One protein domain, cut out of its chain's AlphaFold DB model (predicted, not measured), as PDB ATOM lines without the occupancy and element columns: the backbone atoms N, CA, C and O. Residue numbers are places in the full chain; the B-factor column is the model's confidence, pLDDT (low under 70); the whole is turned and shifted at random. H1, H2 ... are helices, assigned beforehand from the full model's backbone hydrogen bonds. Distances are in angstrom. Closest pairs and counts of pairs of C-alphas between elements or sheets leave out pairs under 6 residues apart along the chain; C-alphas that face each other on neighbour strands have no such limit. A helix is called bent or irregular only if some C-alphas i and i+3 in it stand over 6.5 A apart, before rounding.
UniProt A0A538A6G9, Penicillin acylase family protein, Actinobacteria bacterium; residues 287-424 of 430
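Overview. This is residues 287 to 424 of the 430 residues of the protein "Penicillin acylase family protein" of Actinobacteria bacterium (UniProt A0A538A6G9). A long, kinked helix, H3, runs through the domain, with H2 crossing near its first end and H6 and H7 packed on its other half. H1 and H5 lie side by side across H3, and H1 packs on both H2 and H7; long loops reach outward from these helices, and the small H4 folds back beside the last turns of H3, near residues 353 to 357. The printed part has 138 residues with seven named helices, H1 to H7 in order, and no named strand; the class is all helix. It is compact, with a radius of gyration of the C-alphas of 15.4 A, and spans 47 by 37 by 28 A.

Along the chain. H1, residues 287 to 299, begins at C-alpha 287 (-40.945, -14.121, -16.476) and is 15.4 A long; it is only just irregular, with C-alphas 289 and 292 6.6 A apart. H2, residues 307 to 321, is 20.8 A long. H3, residues 338 to 360, is 32.9 A long, from C-alpha 338 at (-41.154, -1.556, -8.674); it has a kink of 35 degrees near residue 347 and is irregular, with C-alphas 355 and 358 7.1 A apart. H4 is residues 362 to 367, 8.7 A; H5 residues 387 to 397, 15.5 A; H6 residues 411 to 414, 5.9 A. H7, residues 416 to 423, is 10.4 A long and ends at C-alpha 423 (-29.450, -10.594, -23.645).

Arrangement. H3 is the hub, touching four helices. Its residues 339 to 344 touch H2, about perpendicular at 75 degrees, closest at the C-alphas of Leu 316 and Ala 340, 5.1 A. Residues 351 to 355 touch H7 at a steep tilt of 53 degrees, closest at the C-alphas of Leu 351 and Leu 423, 5.6 A. H6 touches H3, closest at the C-alphas of Glu 355 and Cys 411, 4.4 A. H4 only just touches H3, with 3 pairs of C-alphas within 8 A, closest Lys 357 and Phe 365 at 5.6 A. H1 touches H5 at a shallow tilt of 27 degrees, the same way, closest at the C-alphas of Val 291 and Gln 391, 5.4 A. H1 and H2 form a helical hairpin, closest at the C-alphas of Gly 288 and Gly 320, 5.4 A. H1 touches H7, closest at the C-alphas of Ile 299 and Arg 420, 5.1 A. Every O i to N i+4 pair is within hydrogen-bond range in H2, H4, H5 and H7, against 6 of 9 in H1 and 15 of 19 in H3; H6 is too short for such a pair.

Size, cuts and confidence. The C-alphas farthest apart are those of Asp 332 and Ser 407, 47.3 A. The printed part has no cut. The links H2 to H3, H4 to H5 and H5 to H6 are long. The mean pLDDT of the printed part is 92.0; residues 383 to 384 are under 70.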
ATOM      1  N   ARG A 287     -42.293 -14.380 -15.954       93.56
ATOM      2  CA  ARG A 287     -40.945 -14.121 -16.476       93.56
ATOM      3  C   ARG A 287     -39.928 -14.148 -15.351       93.56
ATOM      4  O   ARG A 287     -38.889 -14.775 -15.511       93.56
ATOM      5  N   GLY A 288     -40.216 -13.494 -14.229       95.06
ATOM      6  CA  GLY A 288     -39.318 -13.472 -13.075       95.06
ATOM      7  C   GLY A 288     -39.161 -14.843 -12.414       95.06
ATOM      8  O   GLY A 288     -38.053 -15.201 -12.027       95.06
ATOM      9  N   ASP A 289     -40.242 -15.622 -12.339       94.56
ATOM     10  CA  ASP A 289     -40.259 -16.936 -11.682       94.56
ATOM     11  C   ASP A 289     -39.653 -18.050 -12.553       94.56
ATOM     12  O   ASP A 289     -38.835 -18.843 -12.087       94.56
ATOM     13  N   ARG A 290     -40.024 -18.116 -13.840       91.81
ATOM     14  CA  ARG A 290     -39.690 -19.261 -14.708       91.81
ATOM     15  C   ARG A 290     -38.662 -18.974 -15.781       91.81
ATOM     16  O   ARG A 290     -38.017 -19.917 -16.233       91.81
ATOM     17  N   VAL A 291     -38.485 -17.727 -16.208       94.25
ATOM     18  CA  VAL A 291     -37.619 -17.417 -17.359       94.25
ATOM     19  C   VAL A 291     -36.314 -16.751 -16.933       94.25
ATOM     20  O   VAL A 291     -35.237 -17.147 -17.380       94.25
ATOM     21  N   LEU A 292     -36.390 -15.799 -16.005       97.00
ATOM     22  CA  LEU A 292     -35.254 -15.057 -15.475       97.00
ATOM     23  C   LEU A 292     -34.139 -15.969 -14.939       97.00
ATOM     24  O   LEU A 292     -32.990 -15.665 -15.245       97.00
ATOM     25  N   PRO A 293     -34.400 -17.092 -14.234       97.06
ATOM     26  CA  PRO A 293     -33.323 -17.988 -13.811       97.06
ATOM     27  C   PRO A 293     -32.456 -18.501 -14.971       97.06
ATOM     28  O   PRO A 293     -31.234 -18.530 -14.846       97.06
ATOM     29  N   TRP A 294     -33.056 -18.839 -16.118       97.25
ATOM     30  CA  TRP A 294     -32.324 -19.300 -17.305       97.25
ATOM     31  C   TRP A 294     -31.583 -18.161 -18.005       97.25
ATOM     32  O   TRP A 294     -30.427 -18.323 -18.392       97.25
ATOM     33  N   ILE A 295     -32.197 -16.976 -18.084       97.31
ATOM     34  CA  ILE A 295     -31.523 -15.777 -18.600       97.31
ATOM     35  C   ILE A 295     -30.284 -15.449 -17.754       97.31
ATOM     36  O   ILE A 295     -29.213 -15.170 -18.291       97.31
ATOM     37  N   LEU A 296     -30.411 -15.506 -16.426       97.25
ATOM     38  CA  LEU A 296     -29.307 -15.247 -15.504       97.25
ATOM     39  C   LEU A 296     -28.197 -16.290 -15.638       97.25
ATOM     40  O   LEU A 296     -27.037 -15.897 -15.636       97.25
ATOM     41  N   GLN A 297     -28.521 -17.574 -15.831       96.94
ATOM     42  CA  GLN A 297     -27.511 -18.603 -16.105       96.94
ATOM     43  C   GLN A 297     -26.691 -18.286 -17.359       96.94
ATOM     44  O   GLN A 297     -25.475 -18.418 -17.321       96.94
ATOM     45  N   VAL A 298     -27.317 -17.804 -18.440       97.56
ATOM     46  CA  VAL A 298     -26.587 -17.364 -19.642       97.56
ATOM     47  C   VAL A 298     -25.735 -16.122 -19.352       97.56
ATOM     48  O   VAL A 298     -24.547 -16.086 -19.694       97.56
ATOM     49  N   ILE A 299     -26.316 -15.102 -18.710       95.94
ATOM     50  CA  ILE A 299     -25.646 -13.821 -18.435       95.94
ATOM     51  C   ILE A 299     -24.439 -13.993 -17.507       95.94
ATOM     52  O   ILE A 299     -23.378 -13.430 -17.784       95.94
ATOM     53  N   ASP A 300     -24.584 -14.790 -16.448       95.06
ATOM     54  CA  ASP A 300     -23.587 -14.976 -15.391       95.06
ATOM     55  C   ASP A 300     -22.431 -15.913 -15.793       95.06
ATOM     56  O   ASP A 300     -21.494 -16.092 -15.017       95.06
ATOM     57  N   THR A 301     -22.419 -16.448 -17.024       95.19
ATOM     58  CA  THR A 301     -21.253 -17.184 -17.565       95.19
ATOM     59  C   THR A 301     -19.983 -16.327 -17.627       95.19
ATOM     60  O   THR A 301     -18.883 -16.869 -17.727       95.19
ATOM     61  N   GLN A 302     -20.107 -14.995 -17.572       93.19
ATOM     62  CA  GLN A 302     -18.995 -14.066 -17.374       93.19
ATOM     63  C   GLN A 302     -19.401 -12.876 -16.492       93.19
ATOM     64  O   GLN A 302     -20.566 -12.472 -16.505       93.19
ATOM     65  N   PRO A 303     -18.442 -12.236 -15.793       91.94
ATOM     66  CA  PRO A 303     -18.712 -11.025 -15.030       91.94
ATOM     67  C   PRO A 303     -19.309  -9.901 -15.888       91.94
ATOM     68  O   PRO A 303     -18.802  -9.571 -16.962       91.94
ATOM     69  N   VAL A 304     -20.363  -9.266 -15.376       91.75
ATOM     70  CA  VAL A 304     -20.932  -8.042 -15.955       91.75
ATOM     71  C   VAL A 304     -20.165  -6.841 -15.407       91.75
ATOM     72  O   VAL A 304     -20.217  -6.554 -14.209       91.75
ATOM     73  N   THR A 305     -19.423  -6.169 -16.286       91.38
ATOM     74  CA  THR A 305     -18.516  -5.066 -15.934       91.38
ATOM     75  C   THR A 305     -19.171  -3.691 -16.006       91.38
ATOM     76  O   THR A 305     -18.749  -2.798 -15.276       91.38
ATOM     77  N   ASP A 306     -20.206  -3.516 -16.837       92.94
ATOM     78  CA  ASP A 306     -20.957  -2.262 -16.898       92.94
ATOM     79  C   ASP A 306     -21.723  -2.036 -15.575       92.94
ATOM     80  O   ASP A 306     -22.548  -2.878 -15.192       92.94
ATOM     81  N   PRO A 307     -21.473  -0.926 -14.849       93.69
ATOM     82  CA  PRO A 307     -22.079  -0.696 -13.539       93.69
ATOM     83  C   PRO A 307     -23.608  -0.626 -13.569       93.69
ATOM     84  O   PRO A 307     -24.264  -1.093 -12.635       93.69
ATOM     85  N   ALA A 308     -24.190  -0.073 -14.634       92.44
ATOM     86  CA  ALA A 308     -25.632   0.088 -14.750       92.44
ATOM     87  C   ALA A 308     -26.322  -1.247 -15.081       92.44
ATOM     88  O   ALA A 308     -27.350  -1.566 -14.479       92.44
ATOM     89  N   GLN A 309     -25.724  -2.076 -15.945       93.38
ATOM     90  CA  GLN A 309     -26.174  -3.452 -16.184       93.38
ATOM     91  C   GLN A 309     -26.088  -4.296 -14.914       93.38
ATOM     92  O   GLN A 309     -27.040  -4.997 -14.568       93.38
ATOM     93  N   LYS A 310     -24.976  -4.192 -14.178       94.62
ATOM     94  CA  LYS A 310     -24.790  -4.894 -12.904       94.62
ATOM     95  C   LYS A 310     -25.860  -4.499 -11.884       94.62
ATOM     96  O   LYS A 310     -26.466  -5.378 -11.275       94.62
ATOM     97  N   ALA A 311     -26.143  -3.203 -11.739       95.56
ATOM     98  CA  ALA A 311     -27.187  -2.709 -10.843       95.56
ATOM     99  C   ALA A 311     -28.594  -3.179 -11.261       95.56
ATOM    100  O   ALA A 311     -29.402  -3.546 -10.407       95.56
ATOM    101  N   ALA A 312     -28.897  -3.206 -12.564       95.81
ATOM    102  CA  ALA A 312     -30.171  -3.716 -13.073       95.81
ATOM    103  C   ALA A 312     -30.346  -5.215 -12.773       95.81
ATOM    104  O   ALA A 312     -31.380  -5.627 -12.243       95.81
ATOM    105  N   LEU A 313     -29.313  -6.020 -13.034       96.44
ATOM    106  CA  LEU A 313     -29.323  -7.457 -12.755       96.44
ATOM    107  C   LEU A 313     -29.419  -7.758 -11.259       96.44
ATOM    108  O   LEU A 313     -30.104  -8.701 -10.885       96.44
ATOM    109  N   GLN A 314     -28.797  -6.956 -10.390       97.00
ATOM    110  CA  GLN A 314     -28.956  -7.097  -8.937       97.00
ATOM    111  C   GLN A 314     -30.411  -6.902  -8.497       97.00
ATOM    112  O   GLN A 314     -30.910  -7.690  -7.698       97.00
ATOM    113  N   LYS A 315     -31.115  -5.907  -9.053       98.06
ATOM    114  CA  LYS A 315     -32.542  -5.681  -8.765       98.06
ATOM    115  C   LYS A 315     -33.404  -6.848  -9.245       98.06
ATOM    116  O   LYS A 315     -34.256  -7.315  -8.496       98.06
ATOM    117  N   LEU A 316     -33.153  -7.347 -10.458       98.12
ATOM    118  CA  LEU A 316     -33.851  -8.514 -11.008       98.12
ATOM    119  C   LEU A 316     -33.594  -9.781 -10.177       98.12
ATOM    120  O   LEU A 316     -34.538 -10.500  -9.868       98.12
ATOM    121  N   LYS A 317     -32.344 -10.024  -9.760       97.94
ATOM    122  CA  LYS A 317     -31.970 -11.145  -8.882       97.94
ATOM    123  C   LYS A 317     -32.668 -11.061  -7.527       97.94
ATOM    124  O   LYS A 317     -33.216 -12.061  -7.082       97.94
ATOM    125  N   ALA A 318     -32.678  -9.885  -6.897       98.31
ATOM    126  CA  ALA A 318     -33.361  -9.677  -5.622       98.31
ATOM    127  C   ALA A 318     -34.871  -9.933  -5.741       98.31
ATOM    128  O   ALA A 318     -35.443 -10.639  -4.918       98.31
ATOM    129  N   TRP A 319     -35.497  -9.424  -6.803       98.31
ATOM    130  CA  TRP A 319     -36.912  -9.654  -7.083       98.31
ATOM    131  C   TRP A 319     -37.237 -11.129  -7.354       98.31
ATOM    132  O   TRP A 319     -38.178 -11.659  -6.768       98.31
ATOM    133  N   GLY A 320     -36.441 -11.813  -8.182       97.50
ATOM    134  CA  GLY A 320     -36.594 -13.247  -8.445       97.50
ATOM    135  C   GLY A 320     -36.409 -14.096  -7.185       97.50
ATOM    136  O   GLY A 320     -37.231 -14.960  -6.899       97.50
ATOM    137  N   ALA A 321     -35.390 -13.797  -6.371       96.75
ATOM    138  CA  ALA A 321     -35.161 -14.463  -5.086       96.75
ATOM    139  C   ALA A 321     -36.304 -14.232  -4.083       96.75
ATOM    140  O   ALA A 321     -36.574 -15.091  -3.247       96.75
ATOM    141  N   ALA A 322     -36.999 -13.099  -4.189       96.00
ATOM    142  CA  ALA A 322     -38.181 -12.785  -3.400       96.00
ATOM    143  C   ALA A 322     -39.486 -13.369  -3.973       96.00
ATOM    144  O   ALA A 322     -40.552 -12.993  -3.502       96.00
ATOM    145  N   GLY A 323     -39.430 -14.255  -4.976       94.94
ATOM    146  CA  GLY A 323     -40.605 -14.920  -5.556       94.94
ATOM    147  C   GLY A 323     -41.229 -14.206  -6.757       94.94
ATOM    148  O   GLY A 323     -42.325 -14.568  -7.174       94.94
ATOM    149  N   ALA A 324     -40.555 -13.194  -7.317       97.00
ATOM    150  CA  ALA A 324     -40.984 -12.456  -8.506       97.00
ATOM    151  C   ALA A 324     -42.393 -11.831  -8.407       97.00
ATOM    152  O   ALA A 324     -43.118 -11.726  -9.398       97.00
ATOM    153  N   HIS A 325     -42.788 -11.381  -7.215       96.25
ATOM    154  CA  HIS A 325     -44.113 -10.804  -6.990       96.25
ATOM    155  C   HIS A 325     -44.289  -9.410  -7.614       96.25
ATOM    156  O   HIS A 325     -43.402  -8.556  -7.547       96.25
ATOM    157  N   ARG A 326     -45.488  -9.162  -8.146       94.50
ATOM    158  CA  ARG A 326     -46.089  -7.859  -8.453       94.50
ATOM    159  C   ARG A 326     -47.153  -7.560  -7.400       94.50
ATOM    160  O   ARG A 326     -48.344  -7.756  -7.627       94.50
ATOM    161  N   ILE A 327     -46.709  -7.144  -6.219       94.06
ATOM    162  CA  ILE A 327     -47.576  -6.918  -5.060       94.06
ATOM    163  C   ILE A 327     -47.254  -5.576  -4.402       94.06
ATOM    164  O   ILE A 327     -46.102  -5.149  -4.422       94.06
ATOM    165  N   ASP A 328     -48.283  -4.928  -3.872       94.12
ATOM    166  CA  ASP A 328     -48.238  -3.716  -3.053       94.12
ATOM    167  C   ASP A 328     -48.851  -4.099  -1.695       94.12
ATOM    168  O   ASP A 328     -50.075  -4.168  -1.546       94.12
ATOM    169  N   ARG A 329     -48.011  -4.519  -0.738       92.56
ATOM    170  CA  ARG A 329     -48.493  -5.053   0.547       92.56
ATOM    171  C   ARG A 329     -48.860  -3.928   1.506       92.56
ATOM    172  O   ARG A 329     -49.770  -4.105   2.317       92.56
ATOM    173  N   ASN A 330     -48.149  -2.806   1.434       94.00
ATOM    174  CA  ASN A 330     -48.380  -1.641   2.286       94.00
ATOM    175  C   ASN A 330     -49.507  -0.723   1.766       94.00
ATOM    176  O   ASN A 330     -49.948   0.154   2.509       94.00
ATOM    177  N   LYS A 331     -50.028  -0.989   0.559       94.44
ATOM    178  CA  LYS A 331     -51.116  -0.261  -0.109       94.44
ATOM    179  C   LYS A 331     -50.762   1.199  -0.391       94.44
ATOM    180  O   LYS A 331     -51.629   2.070  -0.292       94.44
ATOM    181  N   ASP A 332     -49.501   1.476  -0.711       96.19
ATOM    182  CA  ASP A 332     -49.030   2.828  -1.038       96.19
ATOM    183  C   ASP A 332     -49.198   3.198  -2.526       96.19
ATOM    184  O   ASP A 332     -48.893   4.321  -2.935       96.19
ATOM    185  N   GLY A 333     -49.726   2.275  -3.337       93.69
ATOM    186  CA  GLY A 333     -49.919   2.429  -4.776       93.69
ATOM    187  C   GLY A 333     -48.702   2.022  -5.610       93.69
ATOM    188  O   GLY A 333     -48.707   2.223  -6.828       93.69
ATOM    189  N   THR A 334     -47.661   1.460  -4.991       94.25
ATOM    190  CA  THR A 334     -46.396   1.086  -5.627       94.25
ATOM    191  C   THR A 334     -46.044  -0.370  -5.321       94.25
ATOM    192  O   THR A 334     -46.196  -0.858  -4.211       94.25
ATOM    193  N   TYR A 335     -45.531  -1.108  -6.312       95.88
ATOM    194  CA  TYR A 335     -45.069  -2.475  -6.061       95.88
ATOM    195  C   TYR A 335     -43.798  -2.494  -5.207       95.88
ATOM    196  O   TYR A 335     -42.873  -1.715  -5.466       95.88
ATOM    197  N   GLU A 336     -43.673  -3.488  -4.327       95.62
ATOM    198  CA  GLU A 336     -42.499  -3.660  -3.452       95.62
ATOM    199  C   GLU A 336     -41.173  -3.695  -4.242       95.62
ATOM    200  O   GLU A 336     -40.160  -3.122  -3.844       95.62
ATOM    201  N   TYR A 337     -41.183  -4.318  -5.428       96.94
ATOM    202  CA  TYR A 337     -40.032  -4.428  -6.334       96.94
ATOM    203  C   TYR A 337     -40.198  -3.597  -7.614       96.94
ATOM    204  O   TYR A 337     -39.741  -3.991  -8.691       96.94
ATOM    205  N   THR A 338     -40.826  -2.418  -7.519       96.25
ATOM    206  CA  THR A 338     -41.154  -1.556  -8.674       96.25
ATOM    207  C   THR A 338     -39.999  -1.350  -9.648       96.25
ATOM    208  O   THR A 338     -40.200  -1.402 -10.861       96.25
ATOM    209  N   GLN A 339     -38.773  -1.138  -9.163       96.31
ATOM    210  CA  GLN A 339     -37.638  -0.918 -10.061       96.31
ATOM    211  C   GLN A 339     -37.284  -2.168 -10.879       96.31
ATOM    212  O   GLN A 339     -36.985  -2.040 -12.062       96.31
ATOM    213  N   ALA A 340     -37.332  -3.361 -10.280       97.06
ATOM    214  CA  ALA A 340     -37.066  -4.611 -10.991       97.06
ATOM    215  C   ALA A 340     -38.169  -4.908 -12.015       97.06
ATOM    216  O   ALA A 340     -37.867  -5.257 -13.153       97.06
ATOM    217  N   ILE A 341     -39.429  -4.683 -11.632       96.12
ATOM    218  CA  ILE A 341     -40.598  -4.862 -12.501       96.12
ATOM    219  C   ILE A 341     -40.507  -3.935 -13.719       96.12
ATOM    220  O   ILE A 341     -40.607  -4.404 -14.848       96.12
ATOM    221  N   ARG A 342     -40.203  -2.643 -13.515       95.00
ATOM    222  CA  ARG A 342     -39.993  -1.679 -14.612       95.00
ATOM    223  C   ARG A 342     -38.864  -2.094 -15.551       95.00
ATOM    224  O   ARG A 342     -38.995  -1.943 -16.762       95.00
ATOM    225  N   ILE A 343     -37.760  -2.614 -15.004       95.75
ATOM    226  CA  ILE A 343     -36.656  -3.137 -15.816       95.75
ATOM    227  C   ILE A 343     -37.141  -4.321 -16.649       95.75
ATOM    228  O   ILE A 343     -36.918  -4.316 -17.855       95.75
ATOM    229  N   MET A 344     -37.808  -5.306 -16.041       95.25
ATOM    230  CA  MET A 344     -38.322  -6.476 -16.757       95.25
ATOM    231  C   MET A 344     -39.310  -6.069 -17.860       95.25
ATOM    232  O   MET A 344     -39.189  -6.552 -18.980       95.25
ATOM    233  N   ASP A 345     -40.224  -5.137 -17.587       93.31
ATOM    234  CA  ASP A 345     -41.219  -4.670 -18.560       93.31
ATOM    235  C   ASP A 345     -40.591  -3.975 -19.771       93.31
ATOM    236  O   ASP A 345     -40.948  -4.283 -20.907       93.31
ATOM    237  N   ALA A 346     -39.610  -3.097 -19.553       92.75
ATOM    238  CA  ALA A 346     -38.909  -2.417 -20.644       92.75
ATOM    239  C   ALA A 346     -37.923  -3.338 -21.390       92.75
ATOM    240  O   ALA A 346     -37.657  -3.168 -22.583       92.75
ATOM    241  N   TRP A 347     -37.331  -4.304 -20.687       94.06
ATOM    242  CA  TRP A 347     -36.309  -5.192 -21.236       94.06
ATOM    243  C   TRP A 347     -36.904  -6.364 -22.013       94.06
ATOM    244  O   TRP A 347     -36.365  -6.702 -23.062       94.06
ATOM    245  N   TRP A 348     -38.019  -6.944 -21.561       93.62
ATOM    246  CA  TRP A 348     -38.614  -8.148 -22.147       93.62
ATOM    247  C   TRP A 348     -38.803  -8.098 -23.676       93.62
ATOM    248  O   TRP A 348     -38.261  -8.971 -24.354       93.62
ATOM    249  N   PRO A 349     -39.472  -7.093 -24.280       92.31
ATOM    250  CA  PRO A 349     -39.630  -7.057 -25.738       92.31
ATOM    251  C   PRO A 349     -38.292  -6.933 -26.481       92.31
ATOM    252  O   PRO A 349     -38.135  -7.473 -27.576       92.31
ATOM    253  N   ARG A 350     -37.299  -6.255 -25.886       93.50
ATOM    254  CA  ARG A 350     -35.949  -6.127 -26.459       93.50
ATOM    255  C   ARG A 350     -35.176  -7.431 -26.366       93.50
ATOM    256  O   ARG A 350     -34.473  -7.763 -27.308       93.50
ATOM    257  N   LEU A 351     -35.326  -8.146 -25.255       94.25
ATOM    258  CA  LEU A 351     -34.747  -9.462 -25.027       94.25
ATOM    259  C   LEU A 351     -35.262 -10.447 -26.078       94.25
ATOM    260  O   LEU A 351     -34.467 -11.020 -26.814       94.25
ATOM    261  N   VAL A 352     -36.585 -10.552 -26.224       94.62
ATOM    262  CA  VAL A 352     -37.228 -11.436 -27.208       94.62
ATOM    263  C   VAL A 352     -36.788 -11.087 -28.634       94.62
ATOM    264  O   VAL A 352     -36.467 -11.970 -29.431       94.62
ATOM    265  N   ALA A 353     -36.712  -9.794 -28.964       94.62
ATOM    266  CA  ALA A 353     -36.190  -9.357 -30.253       94.62
ATOM    267  C   ALA A 353     -34.711  -9.727 -30.437       94.62
ATOM    268  O   ALA A 353     -34.348 -10.231 -31.493       94.62
ATOM    269  N   ALA A 354     -33.858  -9.501 -29.438       95.44
ATOM    270  CA  ALA A 354     -32.435  -9.825 -29.499       95.44
ATOM    271  C   ALA A 354     -32.185 -11.333 -29.676       95.44
ATOM    272  O   ALA A 354     -31.245 -11.721 -30.368       95.44
ATOM    273  N   GLU A 355     -33.051 -12.163 -29.101       95.62
ATOM    274  CA  GLU A 355     -32.982 -13.618 -29.171       95.62
ATOM    275  C   GLU A 355     -33.419 -14.173 -30.534       95.62
ATOM    276  O   GLU A 355     -32.656 -14.889 -31.183       95.62
ATOM    277  N   PHE A 356     -34.612 -13.809 -31.018       96.06
ATOM    278  CA  PHE A 356     -35.209 -14.476 -32.183       96.06
ATOM    279  C   PHE A 356     -35.043 -13.718 -33.506       96.06
ATOM    280  O   PHE A 356     -34.856 -14.332 -34.564       96.06
ATOM    281  N   LYS A 357     -35.092 -12.380 -33.485       95.19
ATOM    282  CA  LYS A 357     -35.108 -11.552 -34.705       95.19
ATOM    283  C   LYS A 357     -33.876 -11.732 -35.602       95.19
ATOM    284  O   LYS A 357     -34.067 -11.761 -36.820       95.19
ATOM    285  N   PRO A 358     -32.634 -11.877 -35.089       95.50
ATOM    286  CA  PRO A 358     -31.456 -12.052 -35.945       95.50
ATOM    287  C   PRO A 358     -31.496 -13.315 -36.810       95.50
ATOM    288  O   PRO A 358     -30.859 -13.355 -37.863       95.50
ATOM    289  N   THR A 359     -32.218 -14.340 -36.358       94.31
ATOM    290  CA  THR A 359     -32.313 -15.638 -37.031       94.31
ATOM    291  C   THR A 359     -33.574 -15.738 -37.889       94.31
ATOM    292  O   THR A 359     -33.506 -16.269 -38.994       94.31
ATOM    293  N   LEU A 360     -34.707 -15.197 -37.425       93.88
ATOM    294  CA  LEU A 360     -35.969 -15.191 -38.180       93.88
ATOM    295  C   LEU A 360     -36.003 -14.134 -39.294       93.88
ATOM    296  O   LEU A 360     -36.693 -14.307 -40.298       93.88
ATOM    297  N   GLY A 361     -35.277 -13.029 -39.121       95.06
ATOM    298  CA  GLY A 361     -35.445 -11.830 -39.935       95.06
ATOM    299  C   GLY A 361     -36.696 -11.032 -39.550       95.06
ATOM    300  O   GLY A 361     -37.590 -11.520 -38.862       95.06
ATOM    301  N   GLN A 362     -36.756  -9.772 -39.995       93.38
ATOM    302  CA  GLN A 362     -37.819  -8.826 -39.625       93.38
ATOM    303  C   GLN A 362     -39.217  -9.344 -39.991       93.38
ATOM    304  O   GLN A 362     -40.090  -9.399 -39.135       93.38
ATOM    305  N   ALA A 363     -39.407  -9.762 -41.246       94.12
ATOM    306  CA  ALA A 363     -40.727 -10.114 -41.764       94.12
ATOM    307  C   ALA A 363     -41.371 -11.288 -41.013       94.12
ATOM    308  O   ALA A 363     -42.564 -11.247 -40.734       94.12
ATOM    309  N   LEU A 364     -40.586 -12.319 -40.682       90.69
ATOM    310  CA  LEU A 364     -41.086 -13.474 -39.940       90.69
ATOM    311  C   LEU A 364     -41.242 -13.156 -38.452       90.69
ATOM    312  O   LEU A 364     -42.223 -13.578 -37.846       90.69
ATOM    313  N   PHE A 365     -40.324 -12.378 -37.870       91.69
ATOM    314  CA  PHE A 365     -40.437 -11.940 -36.478       91.69
ATOM    315  C   PHE A 365     -41.733 -11.152 -36.234       91.69
ATOM    316  O   PHE A 365     -42.430 -11.442 -35.268       91.69
ATOM    317  N   ASP A 366     -42.099 -10.234 -37.135       89.69
ATOM    318  CA  ASP A 366     -43.323  -9.425 -37.014       89.69
ATOM    319  C   ASP A 366     -44.614 -10.243 -37.159       89.69
ATOM    320  O   ASP A 366     -45.655  -9.857 -36.636       89.69
ATOM    321  N   GLN A 367     -44.552 -11.373 -37.869       86.00
ATOM    322  CA  GLN A 367     -45.680 -12.296 -38.035       86.00
ATOM    323  C   GLN A 367     -45.756 -13.344 -36.919       86.00
ATOM    324  O   GLN A 367     -46.771 -14.027 -36.782       86.00
ATOM    325  N   THR A 368     -44.692 -13.499 -36.130       82.19
ATOM    326  CA  THR A 368     -44.648 -14.484 -35.051       82.19
ATOM    327  C   THR A 368     -45.350 -13.908 -33.820       82.19
ATOM    328  O   THR A 368     -45.063 -12.769 -33.444       82.19
ATOM    329  N   PRO A 369     -46.234 -14.659 -33.136       73.81
ATOM    330  CA  PRO A 369     -46.968 -14.180 -31.965       73.81
ATOM    331  C   PRO A 369     -46.077 -14.118 -30.710       73.81
ATOM    332  O   PRO A 369     -46.365 -14.711 -29.675       73.81
ATOM    333  N   PHE A 370     -44.976 -13.371 -30.780       81.56
ATOM    334  CA  PHE A 370     -44.094 -13.076 -29.650       81.56
ATOM    335  C   PHE A 370     -44.641 -11.995 -28.710       81.56
ATOM    336  O   PHE A 370     -43.956 -11.623 -27.752       81.56
ATOM    337  N   GLY A 371     -45.851 -11.492 -28.985       70.81
ATOM    338  CA  GLY A 371     -46.519 -10.439 -28.226       70.81
ATOM    339  C   GLY A 371     -46.526 -10.722 -26.728       70.81
ATOM    340  O   GLY A 371     -46.609 -11.872 -26.317       70.81
ATOM    341  N   HIS A 372     -46.399  -9.677 -25.915       79.06
ATOM    342  CA  HIS A 372     -46.343  -9.783 -24.462       79.06
ATOM    343  C   HIS A 372     -47.748  -9.647 -23.868       79.06
ATOM    344  O   HIS A 372     -48.312  -8.554 -23.859       79.06
ATOM    345  N   ASP A 373     -48.284 -10.752 -23.357       79.25
ATOM    346  CA  ASP A 373     -49.515 -10.772 -22.569       79.25
ATOM    347  C   ASP A 373     -49.243 -10.238 -21.152       79.25
ATOM    348  O   ASP A 373     -48.911 -10.987 -20.225       79.25
ATOM    349  N   ALA A 374     -49.231  -8.908 -21.051       82.94
ATOM    350  CA  ALA A 374     -48.856  -8.165 -19.859       82.94
ATOM    351  C   ALA A 374     -50.026  -8.050 -18.864       82.94
ATOM    352  O   ALA A 374     -51.170  -7.880 -19.284       82.94
ATOM    353  N   PRO A 375     -49.757  -8.024 -17.543       84.50
ATOM    354  CA  PRO A 375     -50.777  -7.747 -16.534       84.50
ATOM    355  C   PRO A 375     -51.547  -6.456 -16.811       84.50
ATOM    356  O   PRO A 375     -50.952  -5.387 -16.950       84.50
ATOM    357  N   GLY A 376     -52.877  -6.559 -16.842       82.69
ATOM    358  CA  GLY A 376     -53.780  -5.443 -17.099       82.69
ATOM    359  C   GLY A 376     -54.984  -5.414 -16.160       82.69
ATOM    360  O   GLY A 376     -55.216  -6.326 -15.366       82.69
ATOM    361  N   ARG A 377     -55.781  -4.343 -16.272       79.88
ATOM    362  CA  ARG A 377     -56.963  -4.101 -15.420       79.88
ATOM    363  C   ARG A 377     -58.029  -5.196 -15.503       79.88
ATOM    364  O   ARG A 377     -58.767  -5.391 -14.551       79.88
ATOM    365  N   ILE A 378     -58.109  -5.883 -16.642       78.50
ATOM    366  CA  ILE A 378     -59.094  -6.938 -16.891       78.50
ATOM    367  C   ILE A 378     -58.631  -8.304 -16.374       78.50
ATOM    368  O   ILE A 378     -59.349  -9.270 -16.567       78.50
ATOM    369  N   GLY A 379     -57.480  -8.407 -15.701       78.12
ATOM    370  CA  GLY A 379     -56.928  -9.693 -15.270       78.12
ATOM    371  C   GLY A 379     -56.243 -10.442 -16.413       78.12
ATOM    372  O   GLY A 379     -55.780  -9.789 -17.339       78.12
ATOM    373  N   SER A 380     -56.154 -11.775 -16.283       76.00
ATOM    374  CA  SER A 380     -55.650 -12.746 -17.281       76.00
ATOM    375  C   SER A 380     -54.405 -12.285 -18.045       76.00
ATOM    376  O   SER A 380     -54.490 -11.561 -19.028       76.00
ATOM    377  N   ALA A 381     -53.240 -12.659 -17.522       82.12
ATOM    378  CA  ALA A 381     -51.947 -12.279 -18.068       82.12
ATOM    379  C   ALA A 381     -50.957 -13.420 -17.901       82.12
ATOM    380  O   ALA A 381     -51.096 -14.234 -16.986       82.12
ATOM    381  N   PHE A 382     -49.903 -13.400 -18.710       81.50
ATOM    382  CA  PHE A 382     -48.928 -14.478 -18.845       81.50
ATOM    383  C   PHE A 382     -49.507 -15.811 -19.354       81.50
ATOM    384  O   PHE A 382     -48.888 -16.858 -19.153       81.50
ATOM    385  N   ASP A 383     -50.655 -15.777 -20.026       69.12
ATOM    386  CA  ASP A 383     -51.379 -16.959 -20.496       69.12
ATOM    387  C   ASP A 383     -50.832 -17.443 -21.845       69.12
ATOM    388  O   ASP A 383     -50.679 -18.642 -22.074       69.12
ATOM    389  N   THR A 384     -50.469 -16.510 -22.734       66.50
ATOM    390  CA  THR A 384     -49.923 -16.817 -24.068       66.50
ATOM    391  C   THR A 384     -48.859 -15.797 -24.469       66.50
ATOM    392  O   THR A 384     -49.110 -14.598 -24.425       66.50
ATOM    393  N   SER A 385     -47.638 -16.232 -24.809       74.19
ATOM    394  CA  SER A 385     -46.560 -15.340 -25.283       74.19
ATOM    395  C   SER A 385     -45.271 -16.117 -25.609       74.19
ATOM    396  O   SER A 385     -45.200 -17.342 -25.531       74.19
ATOM    397  N   SER A 386     -44.204 -15.358 -25.858       85.12
ATOM    398  CA  SER A 386     -42.807 -15.754 -25.989       85.12
ATOM    399  C   SER A 386     -42.155 -16.390 -24.760       85.12
ATOM    400  O   SER A 386     -41.060 -16.923 -24.906       85.12
ATOM    401  N   TYR A 387     -42.781 -16.403 -23.575       88.31
ATOM    402  CA  TYR A 387     -42.149 -16.891 -22.334       88.31
ATOM    403  C   TYR A 387     -41.560 -18.297 -22.475       88.31
ATOM    404  O   TYR A 387     -40.410 -18.535 -22.104       88.31
ATOM    405  N   GLY A 388     -42.345 -19.220 -23.041       85.56
ATOM    406  CA  GLY A 388     -41.900 -20.592 -23.251       85.56
ATOM    407  C   GLY A 388     -40.977 -20.775 -24.448       85.56
ATOM    408  O   GLY A 388     -40.121 -21.660 -24.409       85.56
ATOM    409  N   TYR A 389     -41.085 -19.910 -25.460       89.31
ATOM    410  CA  TYR A 389     -40.123 -19.861 -26.558       89.31
ATOM    411  C   TYR A 389     -38.733 -19.501 -26.035       89.31
ATOM    412  O   TYR A 389     -37.817 -20.304 -26.195       89.31
ATOM    413  N   VAL A 390     -38.628 -18.388 -25.302       93.69
ATOM    414  CA  VAL A 390     -37.389 -17.920 -24.662       93.69
ATOM    415  C   VAL A 390     -36.812 -18.993 -23.744       93.69
ATOM    416  O   VAL A 390     -35.684 -19.439 -23.912       93.69
ATOM    417  N   GLN A 391     -37.591 -19.473 -22.768       93.50
ATOM    418  CA  GLN A 391     -37.052 -20.419 -21.790       93.50
ATOM    419  C   GLN A 391     -36.546 -21.711 -22.448       93.50
ATOM    420  O   GLN A 391     -35.490 -22.213 -22.062       93.50
ATOM    421  N   LYS A 392     -37.289 -22.269 -23.414       92.62
ATOM    422  CA  LYS A 392     -36.883 -23.508 -24.086       92.62
ATOM    423  C   LYS A 392     -35.603 -23.303 -24.898       92.62
ATOM    424  O   LYS A 392     -34.720 -24.146 -24.801       92.62
ATOM    425  N   ASP A 393     -35.495 -22.202 -25.640       95.81
ATOM    426  CA  ASP A 393     -34.310 -21.900 -26.449       95.81
ATOM    427  C   ASP A 393     -33.057 -21.731 -25.574       95.81
ATOM    428  O   ASP A 393     -32.028 -22.347 -25.837       95.81
ATOM    429  N   LEU A 394     -33.168 -20.997 -24.458       97.00
ATOM    430  CA  LEU A 394     -32.062 -20.819 -23.510       97.00
ATOM    431  C   LEU A 394     -31.668 -22.118 -22.797       97.00
ATOM    432  O   LEU A 394     -30.489 -22.340 -22.526       97.00
ATOM    433  N   ARG A 395     -32.635 -22.989 -22.491       96.44
ATOM    434  CA  ARG A 395     -32.363 -24.326 -21.940       96.44
ATOM    435  C   ARG A 395     -31.578 -25.183 -22.922       96.44
ATOM    436  O   ARG A 395     -30.591 -25.789 -22.517       96.44
ATOM    437  N   ASP A 396     -32.007 -25.207 -24.180       95.25
ATOM    438  CA  ASP A 396     -31.336 -25.942 -25.256       95.25
ATOM    439  C   ASP A 396     -29.911 -25.399 -25.478       95.25
ATOM    440  O   ASP A 396     -28.939 -26.152 -25.454       95.25
ATOM    441  N   LEU A 397     -29.751 -24.067 -25.519       96.81
ATOM    442  CA  LEU A 397     -28.444 -23.397 -25.591       96.81
ATOM    443  C   LEU A 397     -27.491 -23.800 -24.452       96.81
ATOM    444  O   LEU A 397     -26.288 -23.939 -24.668       96.81
ATOM    445  N   LEU A 398     -28.014 -23.953 -23.233       96.56
ATOM    446  CA  LEU A 398     -27.250 -24.358 -22.049       96.56
ATOM    447  C   LEU A 398     -27.039 -25.882 -21.958       96.56
ATOM    448  O   LEU A 398     -26.448 -26.356 -20.988       96.56
ATOM    449  N   GLY A 399     -27.506 -26.655 -22.944       94.62
ATOM    450  CA  GLY A 399     -27.366 -28.111 -22.991       94.62
ATOM    451  C   GLY A 399     -28.323 -28.868 -22.067       94.62
ATOM    452  O   GLY A 399     -28.096 -30.043 -21.774       94.62
ATOM    453  N   ALA A 400     -29.386 -28.226 -21.579       93.19
ATOM    454  CA  ALA A 400     -30.423 -28.901 -20.811       93.19
ATOM    455  C   ALA A 400     -31.360 -29.687 -21.742       93.19
ATOM    456  O   ALA A 400     -31.734 -29.218 -22.813       93.19
ATOM    457  N   SER A 401     -31.817 -30.864 -21.303       87.75
ATOM    458  CA  SER A 401     -32.792 -31.649 -22.070       87.75
ATOM    459  C   SER A 401     -34.109 -30.880 -22.238       87.75
ATOM    460  O   SER A 401     -34.708 -30.421 -21.254       87.75
ATOM    461  N   VAL A 402     -34.591 -30.787 -23.479       87.94
ATOM    462  CA  VAL A 402     -35.875 -30.173 -23.848       87.94
ATOM    463  C   VAL A 402     -36.729 -31.155 -24.649       87.94
ATOM    464  O   VAL A 402     -36.236 -31.876 -25.512       87.94
ATOM    465  N   GLN A 403     -38.029 -31.203 -24.354       80.69
ATOM    466  CA  GLN A 403     -38.986 -31.956 -25.165       80.69
ATOM    467  C   GLN A 403     -39.406 -31.120 -26.376       80.69
ATOM    468  O   GLN A 403     -39.742 -29.939 -26.227       80.69
ATOM    469  N   GLY A 404     -39.395 -31.739 -27.561       80.69
ATOM    470  CA  GLY A 404     -39.664 -31.048 -28.822       80.69
ATOM    471  C   GLY A 404     -38.729 -29.847 -28.996       80.69
ATOM    472  O   GLY A 404     -39.207 -28.711 -28.850       80.69
ATOM    473  N   PRO A 405     -37.414 -30.074 -29.206       85.25
ATOM    474  CA  PRO A 405     -36.473 -28.993 -29.479       85.25
ATOM    475  C   PRO A 405     -36.931 -28.207 -30.707       85.25
ATOM    476  O   PRO A 405     -37.592 -28.749 -31.599       85.25
ATOM    477  N   TYR A 406     -36.591 -26.920 -30.758       89.19
ATOM    478  CA  TYR A 406     -36.834 -26.154 -31.972       89.19
ATOM    479  C   TYR A 406     -35.931 -26.643 -33.107       89.19
ATOM    480  O   TYR A 406     -34.982 -27.396 -32.909       89.19
ATOM    481  N   SER A 407     -36.200 -26.174 -34.326       90.69
ATOM    482  CA  SER A 407     -35.382 -26.502 -35.504       90.69
ATOM    483  C   SER A 407     -33.913 -26.064 -35.389       90.69
ATOM    484  O   SER A 407     -33.092 -26.460 -36.216       90.69
ATOM    485  N   ARG A 408     -33.600 -25.199 -34.419       94.19
ATOM    486  CA  ARG A 408     -32.274 -24.705 -34.037       94.19
ATOM    487  C   ARG A 408     -32.384 -23.932 -32.724       94.19
ATOM    488  O   ARG A 408     -33.476 -23.479 -32.388       94.19
ATOM    489  N   VAL A 409     -31.243 -23.675 -32.095       96.12
ATOM    490  CA  VAL A 409     -31.118 -22.626 -31.077       96.12
ATOM    491  C   VAL A 409     -31.074 -21.258 -31.766       96.12
ATOM    492  O   VAL A 409     -30.258 -21.029 -32.668       96.12
ATOM    493  N   TYR A 410     -31.969 -20.355 -31.380       96.38
ATOM    494  CA  TYR A 410     -32.138 -19.040 -31.994       96.38
ATOM    495  C   TYR A 410     -31.219 -17.993 -31.366       96.38
ATOM    496  O   TYR A 410     -30.582 -17.232 -32.108       96.38
ATOM    497  N   CYS A 411     -31.092 -17.995 -30.037       97.50
ATOM    498  CA  CYS A 411     -30.277 -17.036 -29.311       97.50
ATOM    499  C   CYS A 411     -28.810 -17.127 -29.729       97.50
ATOM    500  O   CYS A 411     -28.206 -18.203 -29.723       97.50
ATOM    501  N   GLY A 412     -28.219 -15.994 -30.119       96.19
ATOM    502  CA  GLY A 412     -26.824 -15.950 -30.568       96.19
ATOM    503  C   GLY A 412     -26.512 -16.915 -31.719       96.19
ATOM    504  O   GLY A 412     -25.355 -17.280 -31.896       96.19
ATOM    505  N   LYS A 413     -27.525 -17.385 -32.468       95.19
ATOM    506  CA  LYS A 413     -27.394 -18.449 -33.482       95.19
ATOM    507  C   LYS A 413     -26.751 -19.734 -32.926       95.19
ATOM    508  O   LYS A 413     -25.963 -20.378 -33.618       95.19
ATOM    509  N   GLY A 414     -27.050 -20.074 -31.671       95.25
ATOM    510  CA  GLY A 414     -26.482 -21.225 -30.961       95.25
ATOM    511  C   GLY A 414     -25.135 -20.960 -30.283       95.25
ATOM    512  O   GLY A 414     -24.581 -21.861 -29.657       95.25
ATOM    513  N   ASN A 415     -24.595 -19.741 -30.368       96.81
ATOM    514  CA  ASN A 415     -23.377 -19.362 -29.663       96.81
ATOM    515  C   ASN A 415     -23.704 -18.715 -28.305       96.81
ATOM    516  O   ASN A 415     -24.327 -17.654 -28.233       96.81
ATOM    517  N   LEU A 416     -23.227 -19.331 -27.218       96.38
ATOM    518  CA  LEU A 416     -23.477 -18.873 -25.846       96.38
ATOM    519  C   LEU A 416     -22.925 -17.465 -25.564       96.38
ATOM    520  O   LEU A 416     -23.550 -16.691 -24.840       96.38
ATOM    521  N   VAL A 417     -21.768 -17.114 -26.133       95.62
ATOM    522  CA  VAL A 417     -21.145 -15.793 -25.958       95.62
ATOM    523  C   VAL A 417     -21.973 -14.715 -26.649       95.62
ATOM    524  O   VAL A 417     -22.251 -13.680 -26.041       95.62
ATOM    525  N   ASP A 418     -22.402 -14.972 -27.883       95.94
ATOM    526  CA  ASP A 418     -23.223 -14.035 -28.649       95.94
ATOM    527  C   ASP A 418     -24.599 -13.861 -28.006       95.94
ATOM    528  O   ASP A 418     -25.058 -12.731 -27.832       95.94
ATOM    529  N   CYS A 419     -25.214 -14.963 -27.564       97.31
ATOM    530  CA  CYS A 419     -26.472 -14.929 -26.826       97.31
ATOM    531  C   CYS A 419     -26.336 -14.106 -25.538       97.31
ATOM    532  O   CYS A 419     -27.086 -13.155 -25.329       97.31
ATOM    533  N   ARG A 420     -25.318 -14.372 -24.707       96.19
ATOM    534  CA  ARG A 420     -25.052 -13.575 -23.500       96.19
ATOM    535  C   ARG A 420     -24.950 -12.087 -23.806       96.19
ATOM    536  O   ARG A 420     -25.519 -11.278 -23.077       96.19
ATOM    537  N   ASN A 421     -24.184 -11.717 -24.830       92.19
ATOM    538  CA  ASN A 421     -23.983 -10.314 -25.179       92.19
ATOM    539  C   ASN A 421     -25.293  -9.662 -25.647       92.19
ATOM    540  O   ASN A 421     -25.545  -8.512 -25.293       92.19
ATOM    541  N   ALA A 422     -26.129 -10.406 -26.374       92.81
ATOM    542  CA  ALA A 422     -27.430  -9.959 -26.859       92.81
ATOM    543  C   ALA A 422     -28.462  -9.768 -25.734       92.81
ATOM    544  O   ALA A 422     -29.247  -8.823 -25.778       92.81
ATOM    545  N   LEU A 423     -28.449 -10.632 -24.712       93.81
ATOM    546  CA  LEU A 423     -29.450 -10.594 -23.645       93.81
ATOM    547  C   LEU A 423     -29.193  -9.501 -22.602       93.81
ATOM    548  O   LEU A 423     -30.124  -9.139 -21.897       93.81
ATOM    549  N   ARG A 424     -27.985  -8.940 -22.465       87.75
ATOM    550  CA  ARG A 424     -27.693  -7.965 -21.392       87.75
ATOM    551  C   ARG A 424     -28.681  -6.780 -21.397       87.75
ATOM    552  O   ARG A 424     -28.908  -6.182 -22.450       87.75
TER     553      ARG A 424